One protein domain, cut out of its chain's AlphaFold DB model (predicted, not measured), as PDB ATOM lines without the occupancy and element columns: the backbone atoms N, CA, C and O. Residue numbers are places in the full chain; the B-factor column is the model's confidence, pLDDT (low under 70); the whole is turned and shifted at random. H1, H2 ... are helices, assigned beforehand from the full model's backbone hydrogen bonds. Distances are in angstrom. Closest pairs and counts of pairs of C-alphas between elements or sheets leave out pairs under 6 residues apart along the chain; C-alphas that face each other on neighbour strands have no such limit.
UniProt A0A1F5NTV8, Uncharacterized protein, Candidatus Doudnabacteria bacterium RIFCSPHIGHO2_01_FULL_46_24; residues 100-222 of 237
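What this domain is: This is residues 100 to 222 of the 237 residues of an uncharacterized protein of Candidatus Doudnabacteria bacterium RIFCSPHIGHO2_01_FULL_46_24 (UniProt A0A1F5NTV8). Four helices run lengthwise in a slim up-and-down bundle, with the two long helices H2 and H3 as a pair in the middle, H1 packed over one side of that pair and H4 over the other. The printed part has 123 residues with four named helices, H1, H2, H3 and H4 in chain order, and no named strand; the class is all helix. The whole is compact, with a radius of gyration of the C-alphas of 15.4 A, and its C-alphas span 52 by 21 by 15 A, a rod.

How they stand to each other: H1, residues 100 to 118, touches H2, residues 127 to 157, closest at the C-alphas of Arg 113 and Ser 137, 4.9 A apart; they form a hairpin, opposite ways at a shallow tilt of 21 degrees. H3, residues 161 to 191, forms a hairpin with H2 at a shallow tilt of 19 degrees; their closest C-alphas, of Arg 152 and Val 164, are 5.3 A apart. H1 and H3 touch and run the same way at a shallow tilt of 14 degrees, with the closest C-alphas, of Thr 114 and Gln 181, 6.1 A apart. H4, residues 195 to 220, forms a hairpin with H3 at a shallow tilt of 22 degrees; their closest C-alphas, of Glu 175 and Arg 212, are 5.0 A apart. H4 also touches H2, the same way at a shallow tilt of 20 degrees, closest at the C-alphas of Thr 142 and Ala 211, 5.6 A apart. H1 and H4 are apart. In H1, H2, H3 and H4 every O i to N i+4 pair is within hydrogen-bond range.

Where its parts are: H1 begins at C-alpha 100, (-22.560, -37.459, 38.098), and is 26.9 A from first to last C-alpha. H2 and H3 are 45.3 A each, and H3 begins at C-alpha 161, (-28.457, -48.132, 40.423). H4 is 36.8 A and ends at C-alpha 220, (-17.316, -56.392, 33.897).

The domain as a whole: The two C-alphas farthest apart, of Gly 124 and Gly 159, are 52.0 A apart. The printed part has no cut. The links H2 to H3 and H3 to H4 are tight, and H1 to H2 is short. The mean pLDDT of the printed part is 90.8, and residues 221 to 222 are under 70.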
ATOM      1  N   GLN A 100     -22.309 -37.082  39.488       85.44
ATOM      2  CA  GLN A 100     -22.560 -37.459  38.098       85.44
ATOM      3  C   GLN A 100     -22.198 -36.348  37.111       85.44
ATOM      4  O   GLN A 100     -21.651 -36.610  36.043       85.44
ATOM      5  N   THR A 101     -22.460 -35.096  37.476       83.19
ATOM      6  CA  THR A 101     -22.064 -33.941  36.670       83.19
ATOM      7  C   THR A 101     -20.550 -33.764  36.697       83.19
ATOM      8  O   THR A 101     -19.947 -33.571  35.644       83.19
ATOM      9  N   LYS A 102     -19.917 -33.907  37.870       86.31
ATOM     10  CA  LYS A 102     -18.451 -33.861  37.991       86.31
ATOM     11  C   LYS A 102     -17.767 -34.959  37.179       86.31
ATOM     12  O   LYS A 102     -16.788 -34.666  36.509       86.31
ATOM     13  N   ALA A 103     -18.313 -36.174  37.182       86.75
ATOM     14  CA  ALA A 103     -17.827 -37.283  36.363       86.75
ATOM     15  C   ALA A 103     -17.823 -36.933  34.868       86.75
ATOM     16  O   ALA A 103     -16.820 -37.121  34.189       86.75
ATOM     17  N   LYS A 104     -18.918 -36.351  34.362       85.88
ATOM     18  CA  LYS A 104     -18.990 -35.897  32.966       85.88
ATOM     19  C   LYS A 104     -17.951 -34.824  32.656       85.88
ATOM     20  O   LYS A 104     -17.287 -34.922  31.634       85.88
ATOM     21  N   ILE A 105     -17.790 -33.839  33.541       85.25
ATOM     22  CA  ILE A 105     -16.788 -32.777  33.377       85.25
ATOM     23  C   ILE A 105     -15.382 -33.381  33.325       85.25
ATOM     24  O   ILE A 105     -14.654 -33.111  32.381       85.25
ATOM     25  N   GLN A 106     -15.029 -34.263  34.263       90.00
ATOM     26  CA  GLN A 106     -13.731 -34.949  34.268       90.00
ATOM     27  C   GLN A 106     -13.486 -35.754  32.990       90.00
ATOM     28  O   GLN A 106     -12.389 -35.713  32.443       90.00
ATOM     29  N   ALA A 107     -14.507 -36.439  32.474       85.44
ATOM     30  CA  ALA A 107     -14.387 -37.165  31.216       85.44
ATOM     31  C   ALA A 107     -14.255 -36.255  29.989       85.44
ATOM     32  O   ALA A 107     -13.692 -36.676  28.984       85.44
ATOM     33  N   ASN A 108     -14.756 -35.020  30.042       85.62
ATOM     34  CA  ASN A 108     -14.535 -34.055  28.967       85.62
ATOM     35  C   ASN A 108     -13.148 -33.444  29.024       85.62
ATOM     36  O   ASN A 108     -12.540 -33.323  27.975       85.62
ATOM     37  N   ILE A 109     -12.638 -33.148  30.221       87.69
ATOM     38  CA  ILE A 109     -11.243 -32.729  30.399       87.69
ATOM     39  C   ILE A 109     -10.324 -33.813  29.822       87.69
ATOM     40  O   ILE A 109      -9.474 -33.529  28.991       87.69
ATOM     41  N   ALA A 110     -10.549 -35.085  30.173       89.88
ATOM     42  CA  ALA A 110      -9.788 -36.195  29.596       89.88
ATOM     43  C   ALA A 110      -9.929 -36.279  28.063       89.88
ATOM     44  O   ALA A 110      -8.943 -36.520  27.375       89.88
ATOM     45  N   ALA A 111     -11.130 -36.048  27.516       88.94
ATOM     46  CA  ALA A 111     -11.352 -36.023  26.070       88.94
ATOM     47  C   ALA A 111     -10.628 -34.859  25.376       88.94
ATOM     48  O   ALA A 111     -10.090 -35.038  24.287       88.94
ATOM     49  N   GLU A 112     -10.593 -33.685  26.004       85.31
ATOM     50  CA  GLU A 112      -9.861 -32.520  25.517       85.31
ATOM     51  C   GLU A 112      -8.362 -32.805  25.479       85.31
ATOM     52  O   GLU A 112      -7.739 -32.635  24.433       85.31
ATOM     53  N   ARG A 113      -7.793 -33.354  26.560       89.69
ATOM     54  CA  ARG A 113      -6.372 -33.731  26.577       89.69
ATOM     55  C   ARG A 113      -6.052 -34.834  25.559       89.69
ATOM     56  O   ARG A 113      -5.008 -34.763  24.916       89.69
ATOM     57  N   THR A 114      -6.959 -35.789  25.314       87.81
ATOM     58  CA  THR A 114      -6.820 -36.744  24.194       87.81
ATOM     59  C   THR A 114      -6.826 -36.031  22.836       87.81
ATOM     60  O   THR A 114      -6.013 -36.343  21.967       87.81
ATOM     61  N   ALA A 115      -7.716 -35.057  22.628       86.44
ATOM     62  CA  ALA A 115      -7.781 -34.302  21.379       86.44
ATOM     63  C   ALA A 115      -6.506 -33.475  21.146       86.44
ATOM     64  O   ALA A 115      -5.966 -33.480  20.040       86.44
ATOM     65  N   GLU A 116      -5.980 -32.820  22.180       83.88
ATOM     66  CA  GLU A 116      -4.698 -32.109  22.131       83.88
ATOM     67  C   GLU A 116      -3.535 -33.047  21.813       83.88
ATOM     68  O   GLU A 116      -2.705 -32.728  20.959       83.88
ATOM     69  N   LEU A 117      -3.501 -34.226  22.443       87.38
ATOM     70  CA  LEU A 117      -2.521 -35.269  22.148       87.38
ATOM     71  C   LEU A 117      -2.600 -35.703  20.676       87.38
ATOM     72  O   LEU A 117      -1.574 -35.842  20.010       87.38
ATOM     73  N   ASN A 118      -3.804 -35.838  20.122       87.19
ATOM     74  CA  ASN A 118      -4.007 -36.178  18.713       87.19
ATOM     75  C   ASN A 118      -3.583 -35.056  17.749       87.19
ATOM     76  O   ASN A 118      -3.203 -35.336  16.611       87.19
ATOM     77  N   GLN A 119      -3.574 -33.797  18.197       87.12
ATOM     78  CA  GLN A 119      -3.039 -32.664  17.430       87.12
ATOM     79  C   GLN A 119      -1.503 -32.598  17.435       87.12
ATOM     80  O   GLN A 119      -0.915 -31.806  16.682       87.12
ATOM     81  N   ILE A 120      -0.829 -33.407  18.258       86.56
ATOM     82  CA  ILE A 120       0.628 -33.515  18.242       86.56
ATOM     83  C   ILE A 120       1.064 -34.176  16.936       86.56
ATOM     84  O   ILE A 120       0.772 -35.338  16.649       86.56
ATOM     85  N   LYS A 121       1.822 -33.416  16.141       85.19
ATOM     86  CA  LYS A 121       2.478 -33.942  14.950       85.19
ATOM     87  C   LYS A 121       3.596 -34.881  15.384       85.19
ATOM     88  O   LYS A 121       4.444 -34.495  16.191       85.19
ATOM     89  N   ILE A 122       3.596 -36.087  14.819       83.06
ATOM     90  CA  ILE A 122       4.641 -37.081  15.070       83.06
ATOM     91  C   ILE A 122       5.990 -36.507  14.636       83.06
ATOM     92  O   ILE A 122       6.894 -36.405  15.453       83.06
ATOM     93  N   THR A 123       6.090 -35.956  13.430       74.75
ATOM     94  CA  THR A 123       7.308 -35.278  12.970       74.75
ATOM     95  C   THR A 123       7.185 -33.755  13.113       74.75
ATOM     96  O   THR A 123       6.140 -33.166  12.833       74.75
ATOM     97  N   GLY A 124       8.262 -33.094  13.550       78.38
ATOM     98  CA  GLY A 124       8.390 -31.629  13.578       78.38
ATOM     99  C   GLY A 124       7.997 -30.932  14.887       78.38
ATOM    100  O   GLY A 124       8.457 -29.818  15.132       78.38
ATOM    101  N   ASN A 125       7.215 -31.565  15.766       85.19
ATOM    102  CA  ASN A 125       7.017 -31.043  17.122       85.19
ATOM    103  C   ASN A 125       8.241 -31.335  18.006       85.19
ATOM    104  O   ASN A 125       8.843 -32.406  17.905       85.19
ATOM    105  N   LYS A 126       8.575 -30.400  18.907       88.44
ATOM    106  CA  LYS A 126       9.644 -30.577  19.905       88.44
ATOM    107  C   LYS A 126       9.349 -31.781  20.803       88.44
ATOM    108  O   LYS A 126       8.198 -31.988  21.181       88.44
ATOM    109  N   VAL A 127      10.389 -32.519  21.189       88.31
ATOM    110  CA  VAL A 127      10.267 -33.690  22.075       88.31
ATOM    111  C   VAL A 127       9.586 -33.333  23.396       88.31
ATOM    112  O   VAL A 127       8.610 -33.977  23.758       88.31
ATOM    113  N   GLU A 128       9.995 -32.238  24.037       88.12
ATOM    114  CA  GLU A 128       9.395 -31.743  25.286       88.12
ATOM    115  C   GLU A 128       7.869 -31.559  25.186       88.12
ATOM    116  O   GLU A 128       7.126 -31.930  26.090       88.12
ATOM    117  N   LEU A 129       7.378 -31.045  24.052       88.12
ATOM    118  CA  LEU A 129       5.946 -30.867  23.810       88.12
ATOM    119  C   LEU A 129       5.225 -32.221  23.707       88.12
ATOM    120  O   LEU A 129       4.113 -32.362  24.208       88.12
ATOM    121  N   LYS A 130       5.854 -33.218  23.071       88.69
ATOM    122  CA  LYS A 130       5.308 -34.579  22.963       88.69
ATOM    123  C   LYS A 130       5.235 -35.250  24.336       88.69
ATOM    124  O   LYS A 130       4.184 -35.782  24.679       88.69
ATOM    125  N   LEU A 131       6.319 -35.179  25.115       90.31
ATOM    126  CA  LEU A 131       6.387 -35.727  26.474       90.31
ATOM    127  C   LEU A 131       5.306 -35.106  27.359       90.31
ATOM    128  O   LEU A 131       4.497 -35.821  27.949       90.31
ATOM    129  N   LYS A 132       5.221 -33.771  27.359       90.19
ATOM    130  CA  LYS A 132       4.234 -33.030  28.142       90.19
ATOM    131  C   LYS A 132       2.799 -33.361  27.744       90.19
ATOM    132  O   LYS A 132       1.966 -33.538  28.621       90.19
ATOM    133  N   ALA A 133       2.504 -33.466  26.448       89.50
ATOM    134  CA  ALA A 133       1.163 -33.814  25.984       89.50
ATOM    135  C   ALA A 133       0.747 -35.224  26.434       89.50
ATOM    136  O   ALA A 133      -0.388 -35.423  26.866       89.50
ATOM    137  N   VAL A 134       1.663 -36.199  26.376       92.88
ATOM    138  CA  VAL A 134       1.394 -37.557  26.876       92.88
ATOM    139  C   VAL A 134       1.211 -37.547  28.394       92.88
ATOM    140  O   VAL A 134       0.281 -38.177  28.894       92.88
ATOM    141  N   GLU A 135       2.037 -36.802  29.129       94.00
ATOM    142  CA  GLU A 135       1.914 -36.646  30.580       94.00
ATOM    143  C   GLU A 135       0.557 -36.051  30.982       94.00
ATOM    144  O   GLU A 135      -0.154 -36.634  31.801       94.00
ATOM    145  N   THR A 136       0.157 -34.917  30.399       90.62
ATOM    146  CA  THR A 136      -1.109 -34.247  30.745       90.62
ATOM    147  C   THR A 136      -2.315 -35.110  30.388       90.62
ATOM    148  O   THR A 136      -3.283 -35.197  31.151       90.62
ATOM    149  N   SER A 137      -2.239 -35.796  29.248       91.06
ATOM    150  CA  SER A 137      -3.255 -36.747  28.809       91.06
ATOM    151  C   SER A 137      -3.389 -37.913  29.792       91.06
ATOM    152  O   SER A 137      -4.494 -38.185  30.266       91.06
ATOM    153  N   GLN A 138      -2.269 -38.522  30.194       96.12
ATOM    154  CA  GLN A 138      -2.231 -39.600  31.183       96.12
ATOM    155  C   GLN A 138      -2.788 -39.153  32.539       96.12
ATOM    156  O   GLN A 138      -3.650 -39.827  33.104       96.12
ATOM    157  N   GLN A 139      -2.340 -38.011  33.065       95.00
ATOM    158  CA  GLN A 139      -2.772 -37.510  34.371       95.00
ATOM    159  C   GLN A 139      -4.280 -37.247  34.416       95.00
ATOM    160  O   GLN A 139      -4.949 -37.668  35.364       95.00
ATOM    161  N   SER A 140      -4.826 -36.582  33.393       92.06
ATOM    162  CA  SER A 140      -6.261 -36.276  33.326       92.06
ATOM    163  C   SER A 140      -7.119 -37.544  33.268       92.06
ATOM    164  O   SER A 140      -8.116 -37.652  33.989       92.06
ATOM    165  N   LEU A 141      -6.691 -38.541  32.487       95.69
ATOM    166  CA  LEU A 141      -7.359 -39.830  32.371       95.69
ATOM    167  C   LEU A 141      -7.353 -40.593  33.699       95.69
ATOM    168  O   LEU A 141      -8.414 -41.003  34.174       95.69
ATOM    169  N   THR A 142      -6.181 -40.765  34.318       95.69
ATOM    170  CA  THR A 142      -6.045 -41.503  35.584       95.69
ATOM    171  C   THR A 142      -6.897 -40.860  36.679       95.69
ATOM    172  O   THR A 142      -7.662 -41.551  37.352       95.69
ATOM    173  N   GLN A 143      -6.855 -39.530  36.808       95.00
ATOM    174  CA  GLN A 143      -7.670 -38.805  37.788       95.00
ATOM    175  C   GLN A 143      -9.175 -38.992  37.557       95.00
ATOM    176  O   GLN A 143      -9.926 -39.171  38.522       95.00
ATOM    177  N   ALA A 144      -9.624 -38.957  36.299       93.19
ATOM    178  CA  ALA A 144     -11.024 -39.177  35.952       93.19
ATOM    179  C   ALA A 144     -11.464 -40.604  36.309       93.19
ATOM    180  O   ALA A 144     -12.454 -40.780  37.025       93.19
ATOM    181  N   VAL A 145     -10.702 -41.622  35.892       95.81
ATOM    182  CA  VAL A 145     -11.001 -43.031  36.199       95.81
ATOM    183  C   VAL A 145     -11.059 -43.253  37.710       95.81
ATOM    184  O   VAL A 145     -12.023 -43.834  38.209       95.81
ATOM    185  N   ASP A 146     -10.094 -42.747  38.474       95.44
ATOM    186  CA  ASP A 146     -10.061 -42.914  39.929       95.44
ATOM    187  C   ASP A 146     -11.284 -42.306  40.616       95.44
ATOM    188  O   ASP A 146     -11.944 -42.963  41.424       95.44
ATOM    189  N   LYS A 147     -11.639 -41.066  40.272       94.06
ATOM    190  CA  LYS A 147     -12.777 -40.384  40.899       94.06
ATOM    191  C   LYS A 147     -14.114 -40.992  40.510       94.06
ATOM    192  O   LYS A 147     -15.026 -41.053  41.340       94.06
ATOM    193  N   ILE A 148     -14.250 -41.445  39.272       94.62
ATOM    194  CA  ILE A 148     -15.492 -42.044  38.786       94.62
ATOM    195  C   ILE A 148     -15.678 -43.438  39.376       94.62
ATOM    196  O   ILE A 148     -16.768 -43.735  39.859       94.62
ATOM    197  N   THR A 149     -14.624 -44.252  39.441       94.44
ATOM    198  CA  THR A 149     -14.671 -45.574  40.094       94.44
ATOM    199  C   THR A 149     -14.962 -45.462  41.594       94.44
ATOM    200  O   THR A 149     -15.822 -46.180  42.108       94.44
ATOM    201  N   GLU A 150     -14.358 -44.491  42.290       94.69
ATOM    202  CA  GLU A 150     -14.655 -44.189  43.699       94.69
ATOM    203  C   GLU A 150     -16.139 -43.818  43.900       94.69
ATOM    204  O   GLU A 150     -16.819 -44.337  44.791       94.69
ATOM    205  N   ASN A 151     -16.674 -42.925  43.063       93.12
ATOM    206  CA  ASN A 151     -18.072 -42.498  43.153       93.12
ATOM    207  C   ASN A 151     -19.049 -43.610  42.768       93.12
ATOM    208  O   ASN A 151     -20.095 -43.742  43.408       93.12
ATOM    209  N   ARG A 152     -18.706 -44.431  41.772       93.75
ATOM    210  CA  ARG A 152     -19.469 -45.620  41.388       93.75
ATOM    211  C   ARG A 152     -19.619 -46.567  42.572       93.75
ATOM    212  O   ARG A 152     -20.746 -46.913  42.918       93.75
ATOM    213  N   ALA A 153     -18.519 -46.905  43.248       92.88
ATOM    214  CA  ALA A 153     -18.544 -47.762  44.432       92.88
ATOM    215  C   ALA A 153     -19.438 -47.175  45.541       92.88
ATOM    216  O   ALA A 153     -20.280 -47.874  46.103       92.88
ATOM    217  N   LYS A 154     -19.344 -45.863  45.799       93.44
ATOM    218  CA  LYS A 154     -20.223 -45.172  46.764       93.44
ATOM    219  C   LYS A 154     -21.699 -45.222  46.369       93.44
ATOM    220  O   LYS A 154     -22.553 -45.281  47.251       93.44
ATOM    221  N   PHE A 155     -22.022 -45.146  45.080       92.75
ATOM    222  CA  PHE A 155     -23.401 -45.258  44.608       92.75
ATOM    223  C   PHE A 155     -23.931 -46.685  44.694       92.75
ATOM    224  O   PHE A 155     -25.068 -46.848  45.139       92.75
ATOM    225  N   LYS A 156     -23.102 -47.685  44.379       91.50
ATOM    226  CA  LYS A 156     -23.438 -49.106  44.531       91.50
ATOM    227  C   LYS A 156     -23.746 -49.445  45.993       91.50
ATOM    228  O   LYS A 156     -24.827 -49.936  46.292       91.50
ATOM    229  N   LEU A 157     -22.894 -49.022  46.932       92.81
ATOM    230  CA  LEU A 157     -23.128 -49.195  48.380       92.81
ATOM    231  C   LEU A 157     -24.410 -48.519  48.895       92.81
ATOM    232  O   LEU A 157     -24.930 -48.884  49.944       92.81
ATOM    233  N   ARG A 158     -24.910 -47.505  48.183       93.12
ATOM    234  CA  ARG A 158     -26.133 -46.767  48.532       93.12
ATOM    235  C   ARG A 158     -27.364 -47.255  47.761       93.12
ATOM    236  O   ARG A 158     -28.393 -46.586  47.840       93.12
ATOM    237  N   GLY A 159     -27.256 -48.335  46.981       91.75
ATOM    238  CA  GLY A 159     -28.344 -48.862  46.146       91.75
ATOM    239  C   GLY A 159     -28.831 -47.879  45.076       91.75
ATOM    240  O   GLY A 159     -30.010 -47.850  44.732       91.75
ATOM    241  N   LYS A 160     -27.956 -46.987  44.589       92.31
ATOM    242  CA  LYS A 160     -28.305 -45.955  43.598       92.31
ATOM    243  C   LYS A 160     -28.010 -46.427  42.175       92.31
ATOM    244  O   LYS A 160     -27.226 -45.784  41.479       92.31
ATOM    245  N   GLU A 161     -28.695 -47.474  41.725       90.94
ATOM    246  CA  GLU A 161     -28.457 -48.132  40.423       90.94
ATOM    247  C   GLU A 161     -28.425 -47.164  39.236       90.94
ATOM    248  O   GLU A 161     -27.483 -47.148  38.449       90.94
ATOM    249  N   LYS A 162     -29.376 -46.224  39.160       89.19
ATOM    250  CA  LYS A 162     -29.373 -45.203  38.095       89.19
ATOM    251  C   LYS A 162     -28.086 -44.368  38.070       89.19
ATOM    252  O   LYS A 162     -27.641 -43.952  37.006       89.19
ATOM    253  N   SER A 163     -27.513 -44.069  39.237       89.56
ATOM    254  CA  SER A 163     -26.252 -43.321  39.320       89.56
ATOM    255  C   SER A 163     -25.051 -44.197  38.981       89.56
ATOM    256  O   SER A 163     -24.106 -43.677  38.398       89.56
ATOM    257  N   VAL A 164     -25.099 -45.492  39.306       90.69
ATOM    258  CA  VAL A 164     -24.088 -46.482  38.902       90.69
ATOM    259  C   VAL A 164     -24.041 -46.580  37.379       90.69
ATOM    260  O   VAL A 164     -23.005 -46.260  36.810       90.69
ATOM    261  N   HIS A 165     -25.175 -46.806  36.710       89.94
ATOM    262  CA  HIS A 165     -25.240 -46.839  35.241       89.94
ATOM    263  C   HIS A 165     -24.750 -45.548  34.574       89.94
ATOM    264  O   HIS A 165     -24.137 -45.570  33.509       89.94
ATOM    265  N   GLN A 166     -25.002 -44.394  35.197       88.38
ATOM    266  CA  GLN A 166     -24.458 -43.130  34.703       88.38
ATOM    267  C   GLN A 166     -22.937 -43.043  34.861       88.38
ATOM    268  O   GLN A 166     -22.302 -42.428  34.012       88.38
ATOM    269  N   MET A 167     -22.354 -43.618  35.919       91.94
ATOM    270  CA  MET A 167     -20.897 -43.732  36.039       91.94
ATOM    271  C   MET A 167     -20.342 -44.718  35.011       91.94
ATOM    272  O   MET A 167     -19.324 -44.414  34.403       91.94
ATOM    273  N   ASP A 168     -21.023 -45.839  34.771       90.75
ATOM    274  CA  ASP A 168     -20.602 -46.870  33.812       90.75
ATOM    275  C   ASP A 168     -20.506 -46.310  32.397       90.75
ATOM    276  O   ASP A 168     -19.481 -46.453  31.737       90.75
ATOM    277  N   ALA A 169     -21.518 -45.555  31.964       89.44
ATOM    278  CA  ALA A 169     -21.485 -44.873  30.673       89.44
ATOM    279  C   ALA A 169     -20.285 -43.916  30.543       89.44
ATOM    280  O   ALA A 169     -19.729 -43.747  29.459       89.44
ATOM    281  N   VAL A 170     -19.871 -43.283  31.646       90.88
ATOM    282  CA  VAL A 170     -18.688 -42.415  31.658       90.88
ATOM    283  C   VAL A 170     -17.396 -43.242  31.663       90.88
ATOM    284  O   VAL A 170     -16.461 -42.878  30.955       90.88
ATOM    285  N   LEU A 171     -17.336 -44.360  32.394       93.31
ATOM    286  CA  LEU A 171     -16.184 -45.270  32.390       93.31
ATOM    287  C   LEU A 171     -15.944 -45.886  31.013       93.31
ATOM    288  O   LEU A 171     -14.797 -45.934  30.588       93.31
ATOM    289  N   LEU A 172     -17.002 -46.257  30.288       92.31
ATOM    290  CA  LEU A 172     -16.896 -46.748  28.913       92.31
ATOM    291  C   LEU A 172     -16.256 -45.701  27.989       92.31
ATOM    292  O   LEU A 172     -15.361 -46.016  27.209       92.31
ATOM    293  N   LYS A 173     -16.662 -44.430  28.114       91.38
ATOM    294  CA  LYS A 173     -16.032 -43.331  27.367       91.38
ATOM    295  C   LYS A 173     -14.552 -43.184  27.737       91.38
ATOM    296  O   LYS A 173     -13.721 -42.985  26.859       91.38
ATOM    297  N   LEU A 174     -14.209 -43.273  29.023       92.56
ATOM    298  CA  LEU A 174     -12.817 -43.181  29.474       92.56
ATOM    299  C   LEU A 174     -11.964 -44.364  29.003       92.56
ATOM    300  O   LEU A 174     -10.799 -44.165  28.684       92.56
ATOM    301  N   GLU A 175     -12.527 -45.566  28.920       94.00
ATOM    302  CA  GLU A 175     -11.848 -46.739  28.363       94.00
ATOM    303  C   GLU A 175     -11.503 -46.537  26.879       94.00
ATOM    304  O   GLU A 175     -10.372 -46.798  26.468       94.00
ATOM    305  N   GLN A 176     -12.445 -46.003  26.095       93.44
ATOM    306  CA  GLN A 176     -12.218 -45.657  24.689       93.44
ATOM    307  C   GLN A 176     -11.113 -44.604  24.545       93.44
ATOM    308  O   GLN A 176     -10.160 -44.811  23.796       93.44
ATOM    309  N   LEU A 177     -11.185 -43.524  25.328       91.19
ATOM    310  CA  LEU A 177     -10.154 -42.484  25.337       91.19
ATOM    311  C   LEU A 177      -8.787 -43.044  25.744       91.19
ATOM    312  O   LEU A 177      -7.787 -42.681  25.136       91.19
ATOM    313  N   ALA A 178      -8.726 -43.949  26.722       94.44
ATOM    314  CA  ALA A 178      -7.482 -44.609  27.109       94.44
ATOM    315  C   ALA A 178      -6.875 -45.395  25.941       94.44
ATOM    316  O   ALA A 178      -5.678 -45.298  25.692       94.44
ATOM    317  N   SER A 179      -7.701 -46.121  25.183       95.31
ATOM    318  CA  SER A 179      -7.247 -46.837  23.989       95.31
ATOM    319  C   SER A 179      -6.684 -45.896  22.918       95.31
ATOM    320  O   SER A 179      -5.659 -46.205  22.312       95.31
ATOM    321  N   GLU A 180      -7.320 -44.746  22.690       93.62
ATOM    322  CA  GLU A 180      -6.819 -43.729  21.755       93.62
ATOM    323  C   GLU A 180      -5.483 -43.136  22.220       93.62
ATOM    324  O   GLU A 180      -4.538 -43.030  21.434       93.62
ATOM    325  N   GLN A 181      -5.374 -42.796  23.509       95.00
ATOM    326  CA  GLN A 181      -4.144 -42.262  24.095       95.00
ATOM    327  C   GLN A 181      -2.994 -43.275  24.035       95.00
ATOM    328  O   GLN A 181      -1.863 -42.893  23.733       95.00
ATOM    329  N   GLU A 182      -3.268 -44.564  24.275       95.56
ATOM    330  CA  GLU A 182      -2.277 -45.636  24.124       95.56
ATOM    331  C   GLU A 182      -1.739 -45.693  22.698       95.56
ATOM    332  O   GLU A 182      -0.523 -45.679  22.496       95.56
ATOM    333  N   GLN A 183      -2.636 -45.719  21.710       96.00
ATOM    334  CA  GLN A 183      -2.250 -45.783  20.306       96.00
ATOM    335  C   GLN A 183      -1.388 -44.577  19.923       96.00
ATOM    336  O   GLN A 183      -0.311 -44.738  19.344       96.00
ATOM    337  N   LYS A 184      -1.807 -43.369  20.319       93.88
ATOM    338  CA  LYS A 184      -1.063 -42.152  19.996       93.88
ATOM    339  C   LYS A 184       0.286 -42.078  20.708       93.88
ATOM    340  O   LYS A 184       1.277 -41.649  20.117       93.88
ATOM    341  N   GLY A 185       0.356 -42.522  21.960       93.25
ATOM    342  CA  GLY A 185       1.609 -42.594  22.707       93.25
ATOM    343  C   GLY A 185       2.586 -43.623  22.128       93.25
ATOM    344  O   GLY A 185       3.789 -43.371  22.128       93.25
ATOM    345  N   ILE A 186       2.102 -44.737  21.562       95.19
ATOM    346  CA  ILE A 186       2.943 -45.703  20.831       95.19
ATOM    347  C   ILE A 186       3.558 -45.053  19.587       95.19
ATOM    348  O   ILE A 186       4.767 -45.180  19.389       95.19
ATOM    349  N   GLU A 187       2.769 -44.323  18.792       94.19
ATOM    350  CA  GLU A 187       3.279 -43.578  17.626       94.19
ATOM    351  C   GLU A 187       4.362 -42.573  18.032       94.19
ATOM    352  O   GLU A 187       5.423 -42.500  17.412       94.19
ATOM    353  N   ILE A 188       4.124 -41.817  19.109       92.56
ATOM    354  CA  ILE A 188       5.105 -40.868  19.647       92.56
ATOM    355  C   ILE A 188       6.376 -41.602  20.087       92.56
ATOM    356  O   ILE A 188       7.466 -41.169  19.723       92.56
ATOM    357  N   LYS A 189       6.255 -42.718  20.818       93.88
ATOM    358  CA  LYS A 189       7.398 -43.515  21.295       93.88
ATOM    359  C   LYS A 189       8.271 -44.015  20.145       93.88
ATOM    360  O   LYS A 189       9.490 -44.018  20.274       93.88
ATOM    361  N   GLN A 190       7.660 -44.445  19.042       93.62
ATOM    362  CA  GLN A 190       8.376 -44.970  17.874       93.62
ATOM    363  C   GLN A 190       9.227 -43.909  17.164       93.62
ATOM    364  O   GLN A 190      10.266 -44.243  16.607       93.62
ATOM    365  N   GLU A 191       8.816 -42.643  17.222       92.38
ATOM    366  CA  GLU A 191       9.528 -41.517  16.605       92.38
ATOM    367  C   GLU A 191      10.665 -40.965  17.487       92.38
ATOM    368  O   GLU A 191      11.554 -40.255  17.013       92.38
ATOM    369  N   LEU A 192      10.644 -41.240  18.792       91.00
ATOM    370  CA  LEU A 192      11.668 -40.755  19.715       91.00
ATOM    371  C   LEU A 192      12.964 -41.558  19.554       91.00
ATOM    372  O   LEU A 192      12.980 -42.782  19.662       91.00
ATOM    373  N   SER A 193      14.074 -40.857  19.323       90.38
ATOM    374  CA  SER A 193      15.392 -41.489  19.181       90.38
ATOM    375  C   SER A 193      16.061 -41.762  20.533       90.38
ATOM    376  O   SER A 193      16.704 -42.800  20.706       90.38
ATOM    377  N   ASP A 194      15.888 -40.860  21.504       94.06
ATOM    378  CA  ASP A 194      16.502 -40.978  22.829       94.06
ATOM    379  C   ASP A 194      15.877 -42.152  23.619       94.06
ATOM    380  O   ASP A 194      14.650 -42.243  23.739       94.06
ATOM    381  N   PRO A 195      16.682 -43.100  24.135       93.12
ATOM    382  CA  PRO A 195      16.197 -44.159  25.018       93.12
ATOM    383  C   PRO A 195      15.485 -43.658  26.284       93.12
ATOM    384  O   PRO A 195      14.536 -44.308  26.722       93.12
ATOM    385  N   LEU A 196      15.914 -42.537  26.867       94.50
ATOM    386  CA  LEU A 196      15.327 -41.988  28.093       94.50
ATOM    387  C   LEU A 196      13.923 -41.439  27.836       94.50
ATOM    388  O   LEU A 196      12.991 -41.799  28.553       94.50
ATOM    389  N   ASP A 197      13.749 -40.667  26.762       93.31
ATOM    390  CA  ASP A 197      12.437 -40.137  26.372       93.31
ATOM    391  C   ASP A 197      11.461 -41.274  26.027       93.31
ATOM    392  O   ASP A 197      10.279 -41.237  26.376       93.31
ATOM    393  N   ARG A 198      11.954 -42.334  25.370       94.25
ATOM    394  CA  ARG A 198      11.152 -43.534  25.084       94.25
ATOM    395  C   ARG A 198      10.709 -44.253  26.351       94.25
ATOM    396  O   ARG A 198       9.552 -44.667  26.416       94.25
ATOM    397  N   LEU A 199      11.606 -44.402  27.326       94.50
ATOM    398  CA  LEU A 199      11.297 -45.026  28.611       94.50
ATOM    399  C   LEU A 199      10.280 -44.195  29.400       94.50
ATOM    400  O   LEU A 199       9.373 -44.755  30.011       94.50
ATOM    401  N   GLU A 200      10.382 -42.866  29.361       94.75
ATOM    402  CA  GLU A 200       9.380 -42.006  29.985       94.75
ATOM    403  C   GLU A 200       7.995 -42.223  29.365       94.75
ATOM    404  O   GLU A 200       7.038 -42.495  30.093       94.75
ATOM    405  N   ILE A 201       7.882 -42.180  28.032       93.38
ATOM    406  CA  ILE A 201       6.609 -42.454  27.350       93.38
ATOM    407  C   ILE A 201       6.101 -43.864  27.661       93.38
ATOM    408  O   ILE A 201       4.905 -44.049  27.869       93.38
ATOM    409  N   GLU A 202       6.983 -44.857  27.726       95.44
ATOM    410  CA  GLU A 202       6.620 -46.227  28.087       95.44
ATOM    411  C   GLU A 202       6.002 -46.319  29.484       95.44
ATOM    412  O   GLU A 202       4.912 -46.874  29.621       95.44
ATOM    413  N   ASN A 203       6.612 -45.686  30.486       95.94
ATOM    414  CA  ASN A 203       6.053 -45.625  31.837       95.94
ATOM    415  C   ASN A 203       4.669 -44.952  31.851       95.94
ATOM    416  O   ASN A 203       3.751 -45.417  32.527       95.94
ATOM    417  N   ARG A 204       4.474 -43.877  31.074       94.88
ATOM    418  CA  ARG A 204       3.158 -43.216  30.951       94.88
ATOM    419  C   ARG A 204       2.129 -44.127  30.282       94.88
ATOM    420  O   ARG A 204       0.987 -44.185  30.731       94.88
ATOM    421  N   LEU A 205       2.524 -44.860  29.242       95.44
ATOM    422  CA  LEU A 205       1.668 -45.835  28.565       95.44
ATOM    423  C   LEU A 205       1.246 -46.971  29.502       95.44
ATOM    424  O   LEU A 205       0.108 -47.432  29.416       95.44
ATOM    425  N   GLU A 206       2.116 -47.416  30.407       96.75
ATOM    426  CA  GLU A 206       1.738 -48.391  31.434       96.75
ATOM    427  C   GLU A 206       0.664 -47.848  32.381       96.75
ATOM    428  O   GLU A 206      -0.299 -48.556  32.682       96.75
ATOM    429  N   GLU A 207       0.769 -46.591  32.812       96.81
ATOM    430  CA  GLU A 207      -0.255 -45.961  33.655       96.81
ATOM    431  C   GLU A 207      -1.594 -45.793  32.924       96.81
ATOM    432  O   GLU A 207      -2.653 -46.052  33.504       96.81
ATOM    433  N   ILE A 208      -1.571 -45.452  31.632       95.00
ATOM    434  CA  ILE A 208      -2.783 -45.414  30.798       95.00
ATOM    435  C   ILE A 208      -3.409 -46.816  30.700       95.00
ATOM    436  O   ILE A 208      -4.610 -46.966  30.936       95.00
ATOM    437  N   LYS A 209      -2.609 -47.865  30.461       96.00
ATOM    438  CA  LYS A 209      -3.085 -49.263  30.421       96.00
ATOM    439  C   LYS A 209      -3.698 -49.711  31.742       96.00
ATOM    440  O   LYS A 209      -4.721 -50.408  31.745       96.00
ATOM    441  N   LYS A 210      -3.101 -49.319  32.872       96.12
ATOM    442  CA  LYS A 210      -3.655 -49.574  34.211       96.12
ATOM    443  C   LYS A 210      -5.003 -48.878  34.372       96.12
ATOM    444  O   LYS A 210      -5.958 -49.520  34.810       96.12
ATOM    445  N   ALA A 211      -5.113 -47.610  33.969       94.12
ATOM    446  CA  ALA A 211      -6.370 -46.863  34.007       94.12
ATOM    447  C   ALA A 211      -7.450 -47.505  33.116       94.12
ATOM    448  O   ALA A 211      -8.579 -47.691  33.575       94.12
ATOM    449  N   ARG A 212      -7.100 -47.934  31.895       95.00
ATOM    450  CA  ARG A 212      -8.006 -48.658  30.988       95.00
ATOM    451  C   ARG A 212      -8.505 -49.953  31.612       95.00
ATOM    452  O   ARG A 212      -9.706 -50.170  31.710       95.00
ATOM    453  N   THR A 213      -7.584 -50.787  32.095       94.56
ATOM    454  CA  THR A 213      -7.911 -52.070  32.740       94.56
ATOM    455  C   THR A 213      -8.803 -51.867  33.959       94.56
ATOM    456  O   THR A 213      -9.744 -52.626  34.181       94.56
ATOM    457  N   LYS A 214      -8.540 -50.822  34.750       93.56
ATOM    458  CA  LYS A 214      -9.367 -50.461  35.901       93.56
ATOM    459  C   LYS A 214     -10.784 -50.064  35.483       93.56
ATOM    460  O   LYS A 214     -11.734 -50.542  36.098       93.56
ATOM    461  N   ALA A 215     -10.933 -49.224  34.456       91.12
ATOM    462  CA  ALA A 215     -12.243 -48.851  33.922       91.12
ATOM    463  C   ALA A 215     -13.000 -50.087  33.409       91.12
ATOM    464  O   ALA A 215     -14.123 -50.332  33.848       91.12
ATOM    465  N   HIS A 216     -12.337 -50.912  32.595       92.12
ATOM    466  CA  HIS A 216     -12.885 -52.144  32.031       92.12
ATOM    467  C   HIS A 216     -13.362 -53.127  33.108       92.12
ATOM    468  O   HIS A 216     -14.488 -53.612  33.069       92.12
ATOM    469  N   ARG A 217     -12.545 -53.376  34.140       91.00
ATOM    470  CA  ARG A 217     -12.895 -54.294  35.238       91.00
ATOM    471  C   ARG A 217     -14.196 -53.902  35.932       91.00
ATOM    472  O   ARG A 217     -15.017 -54.758  36.231       91.00
ATOM    473  N   HIS A 218     -14.392 -52.609  36.176       86.75
ATOM    474  CA  HIS A 218     -15.614 -52.133  36.814       86.75
ATOM    475  C   HIS A 218     -16.848 -52.229  35.914       86.75
ATOM    476  O   HIS A 218     -17.954 -52.302  36.447       86.75
ATOM    477  N   LEU A 219     -16.672 -52.249  34.592       86.38
ATOM    478  CA  LEU A 219     -17.746 -52.556  33.651       86.38
ATOM    479  C   LEU A 219     -18.083 -54.052  33.682       86.38
ATOM    480  O   LEU A 219     -19.255 -54.393  33.725       86.38
ATOM    481  N   LEU A 220     -17.089 -54.941  33.781       82.94
ATOM    482  CA  LEU A 220     -17.316 -56.392  33.897       82.94
ATOM    483  C   LEU A 220     -17.993 -56.817  35.211       82.94
ATOM    484  O   LEU A 220     -18.753 -57.783  35.218       82.94
ATOM    485  N   ASP A 221     -17.797 -56.077  36.311       69.94
ATOM    486  CA  ASP A 221     -18.553 -56.288  37.561       69.94
ATOM    487  C   ASP A 221     -20.089 -56.204  37.351       69.94
ATOM    488  O   ASP A 221     -20.847 -56.589  38.240       69.94
ATOM    489  N   GLN A 222     -20.557 -55.684  36.207       56.69
ATOM    490  CA  GLN A 222     -21.961 -55.674  35.776       56.69
ATOM    491  C   GLN A 222     -22.429 -57.032  35.219       56.69
ATOM    492  O   GLN A 222     -23.591 -57.382  35.400       56.69
TER     493      GLN A 222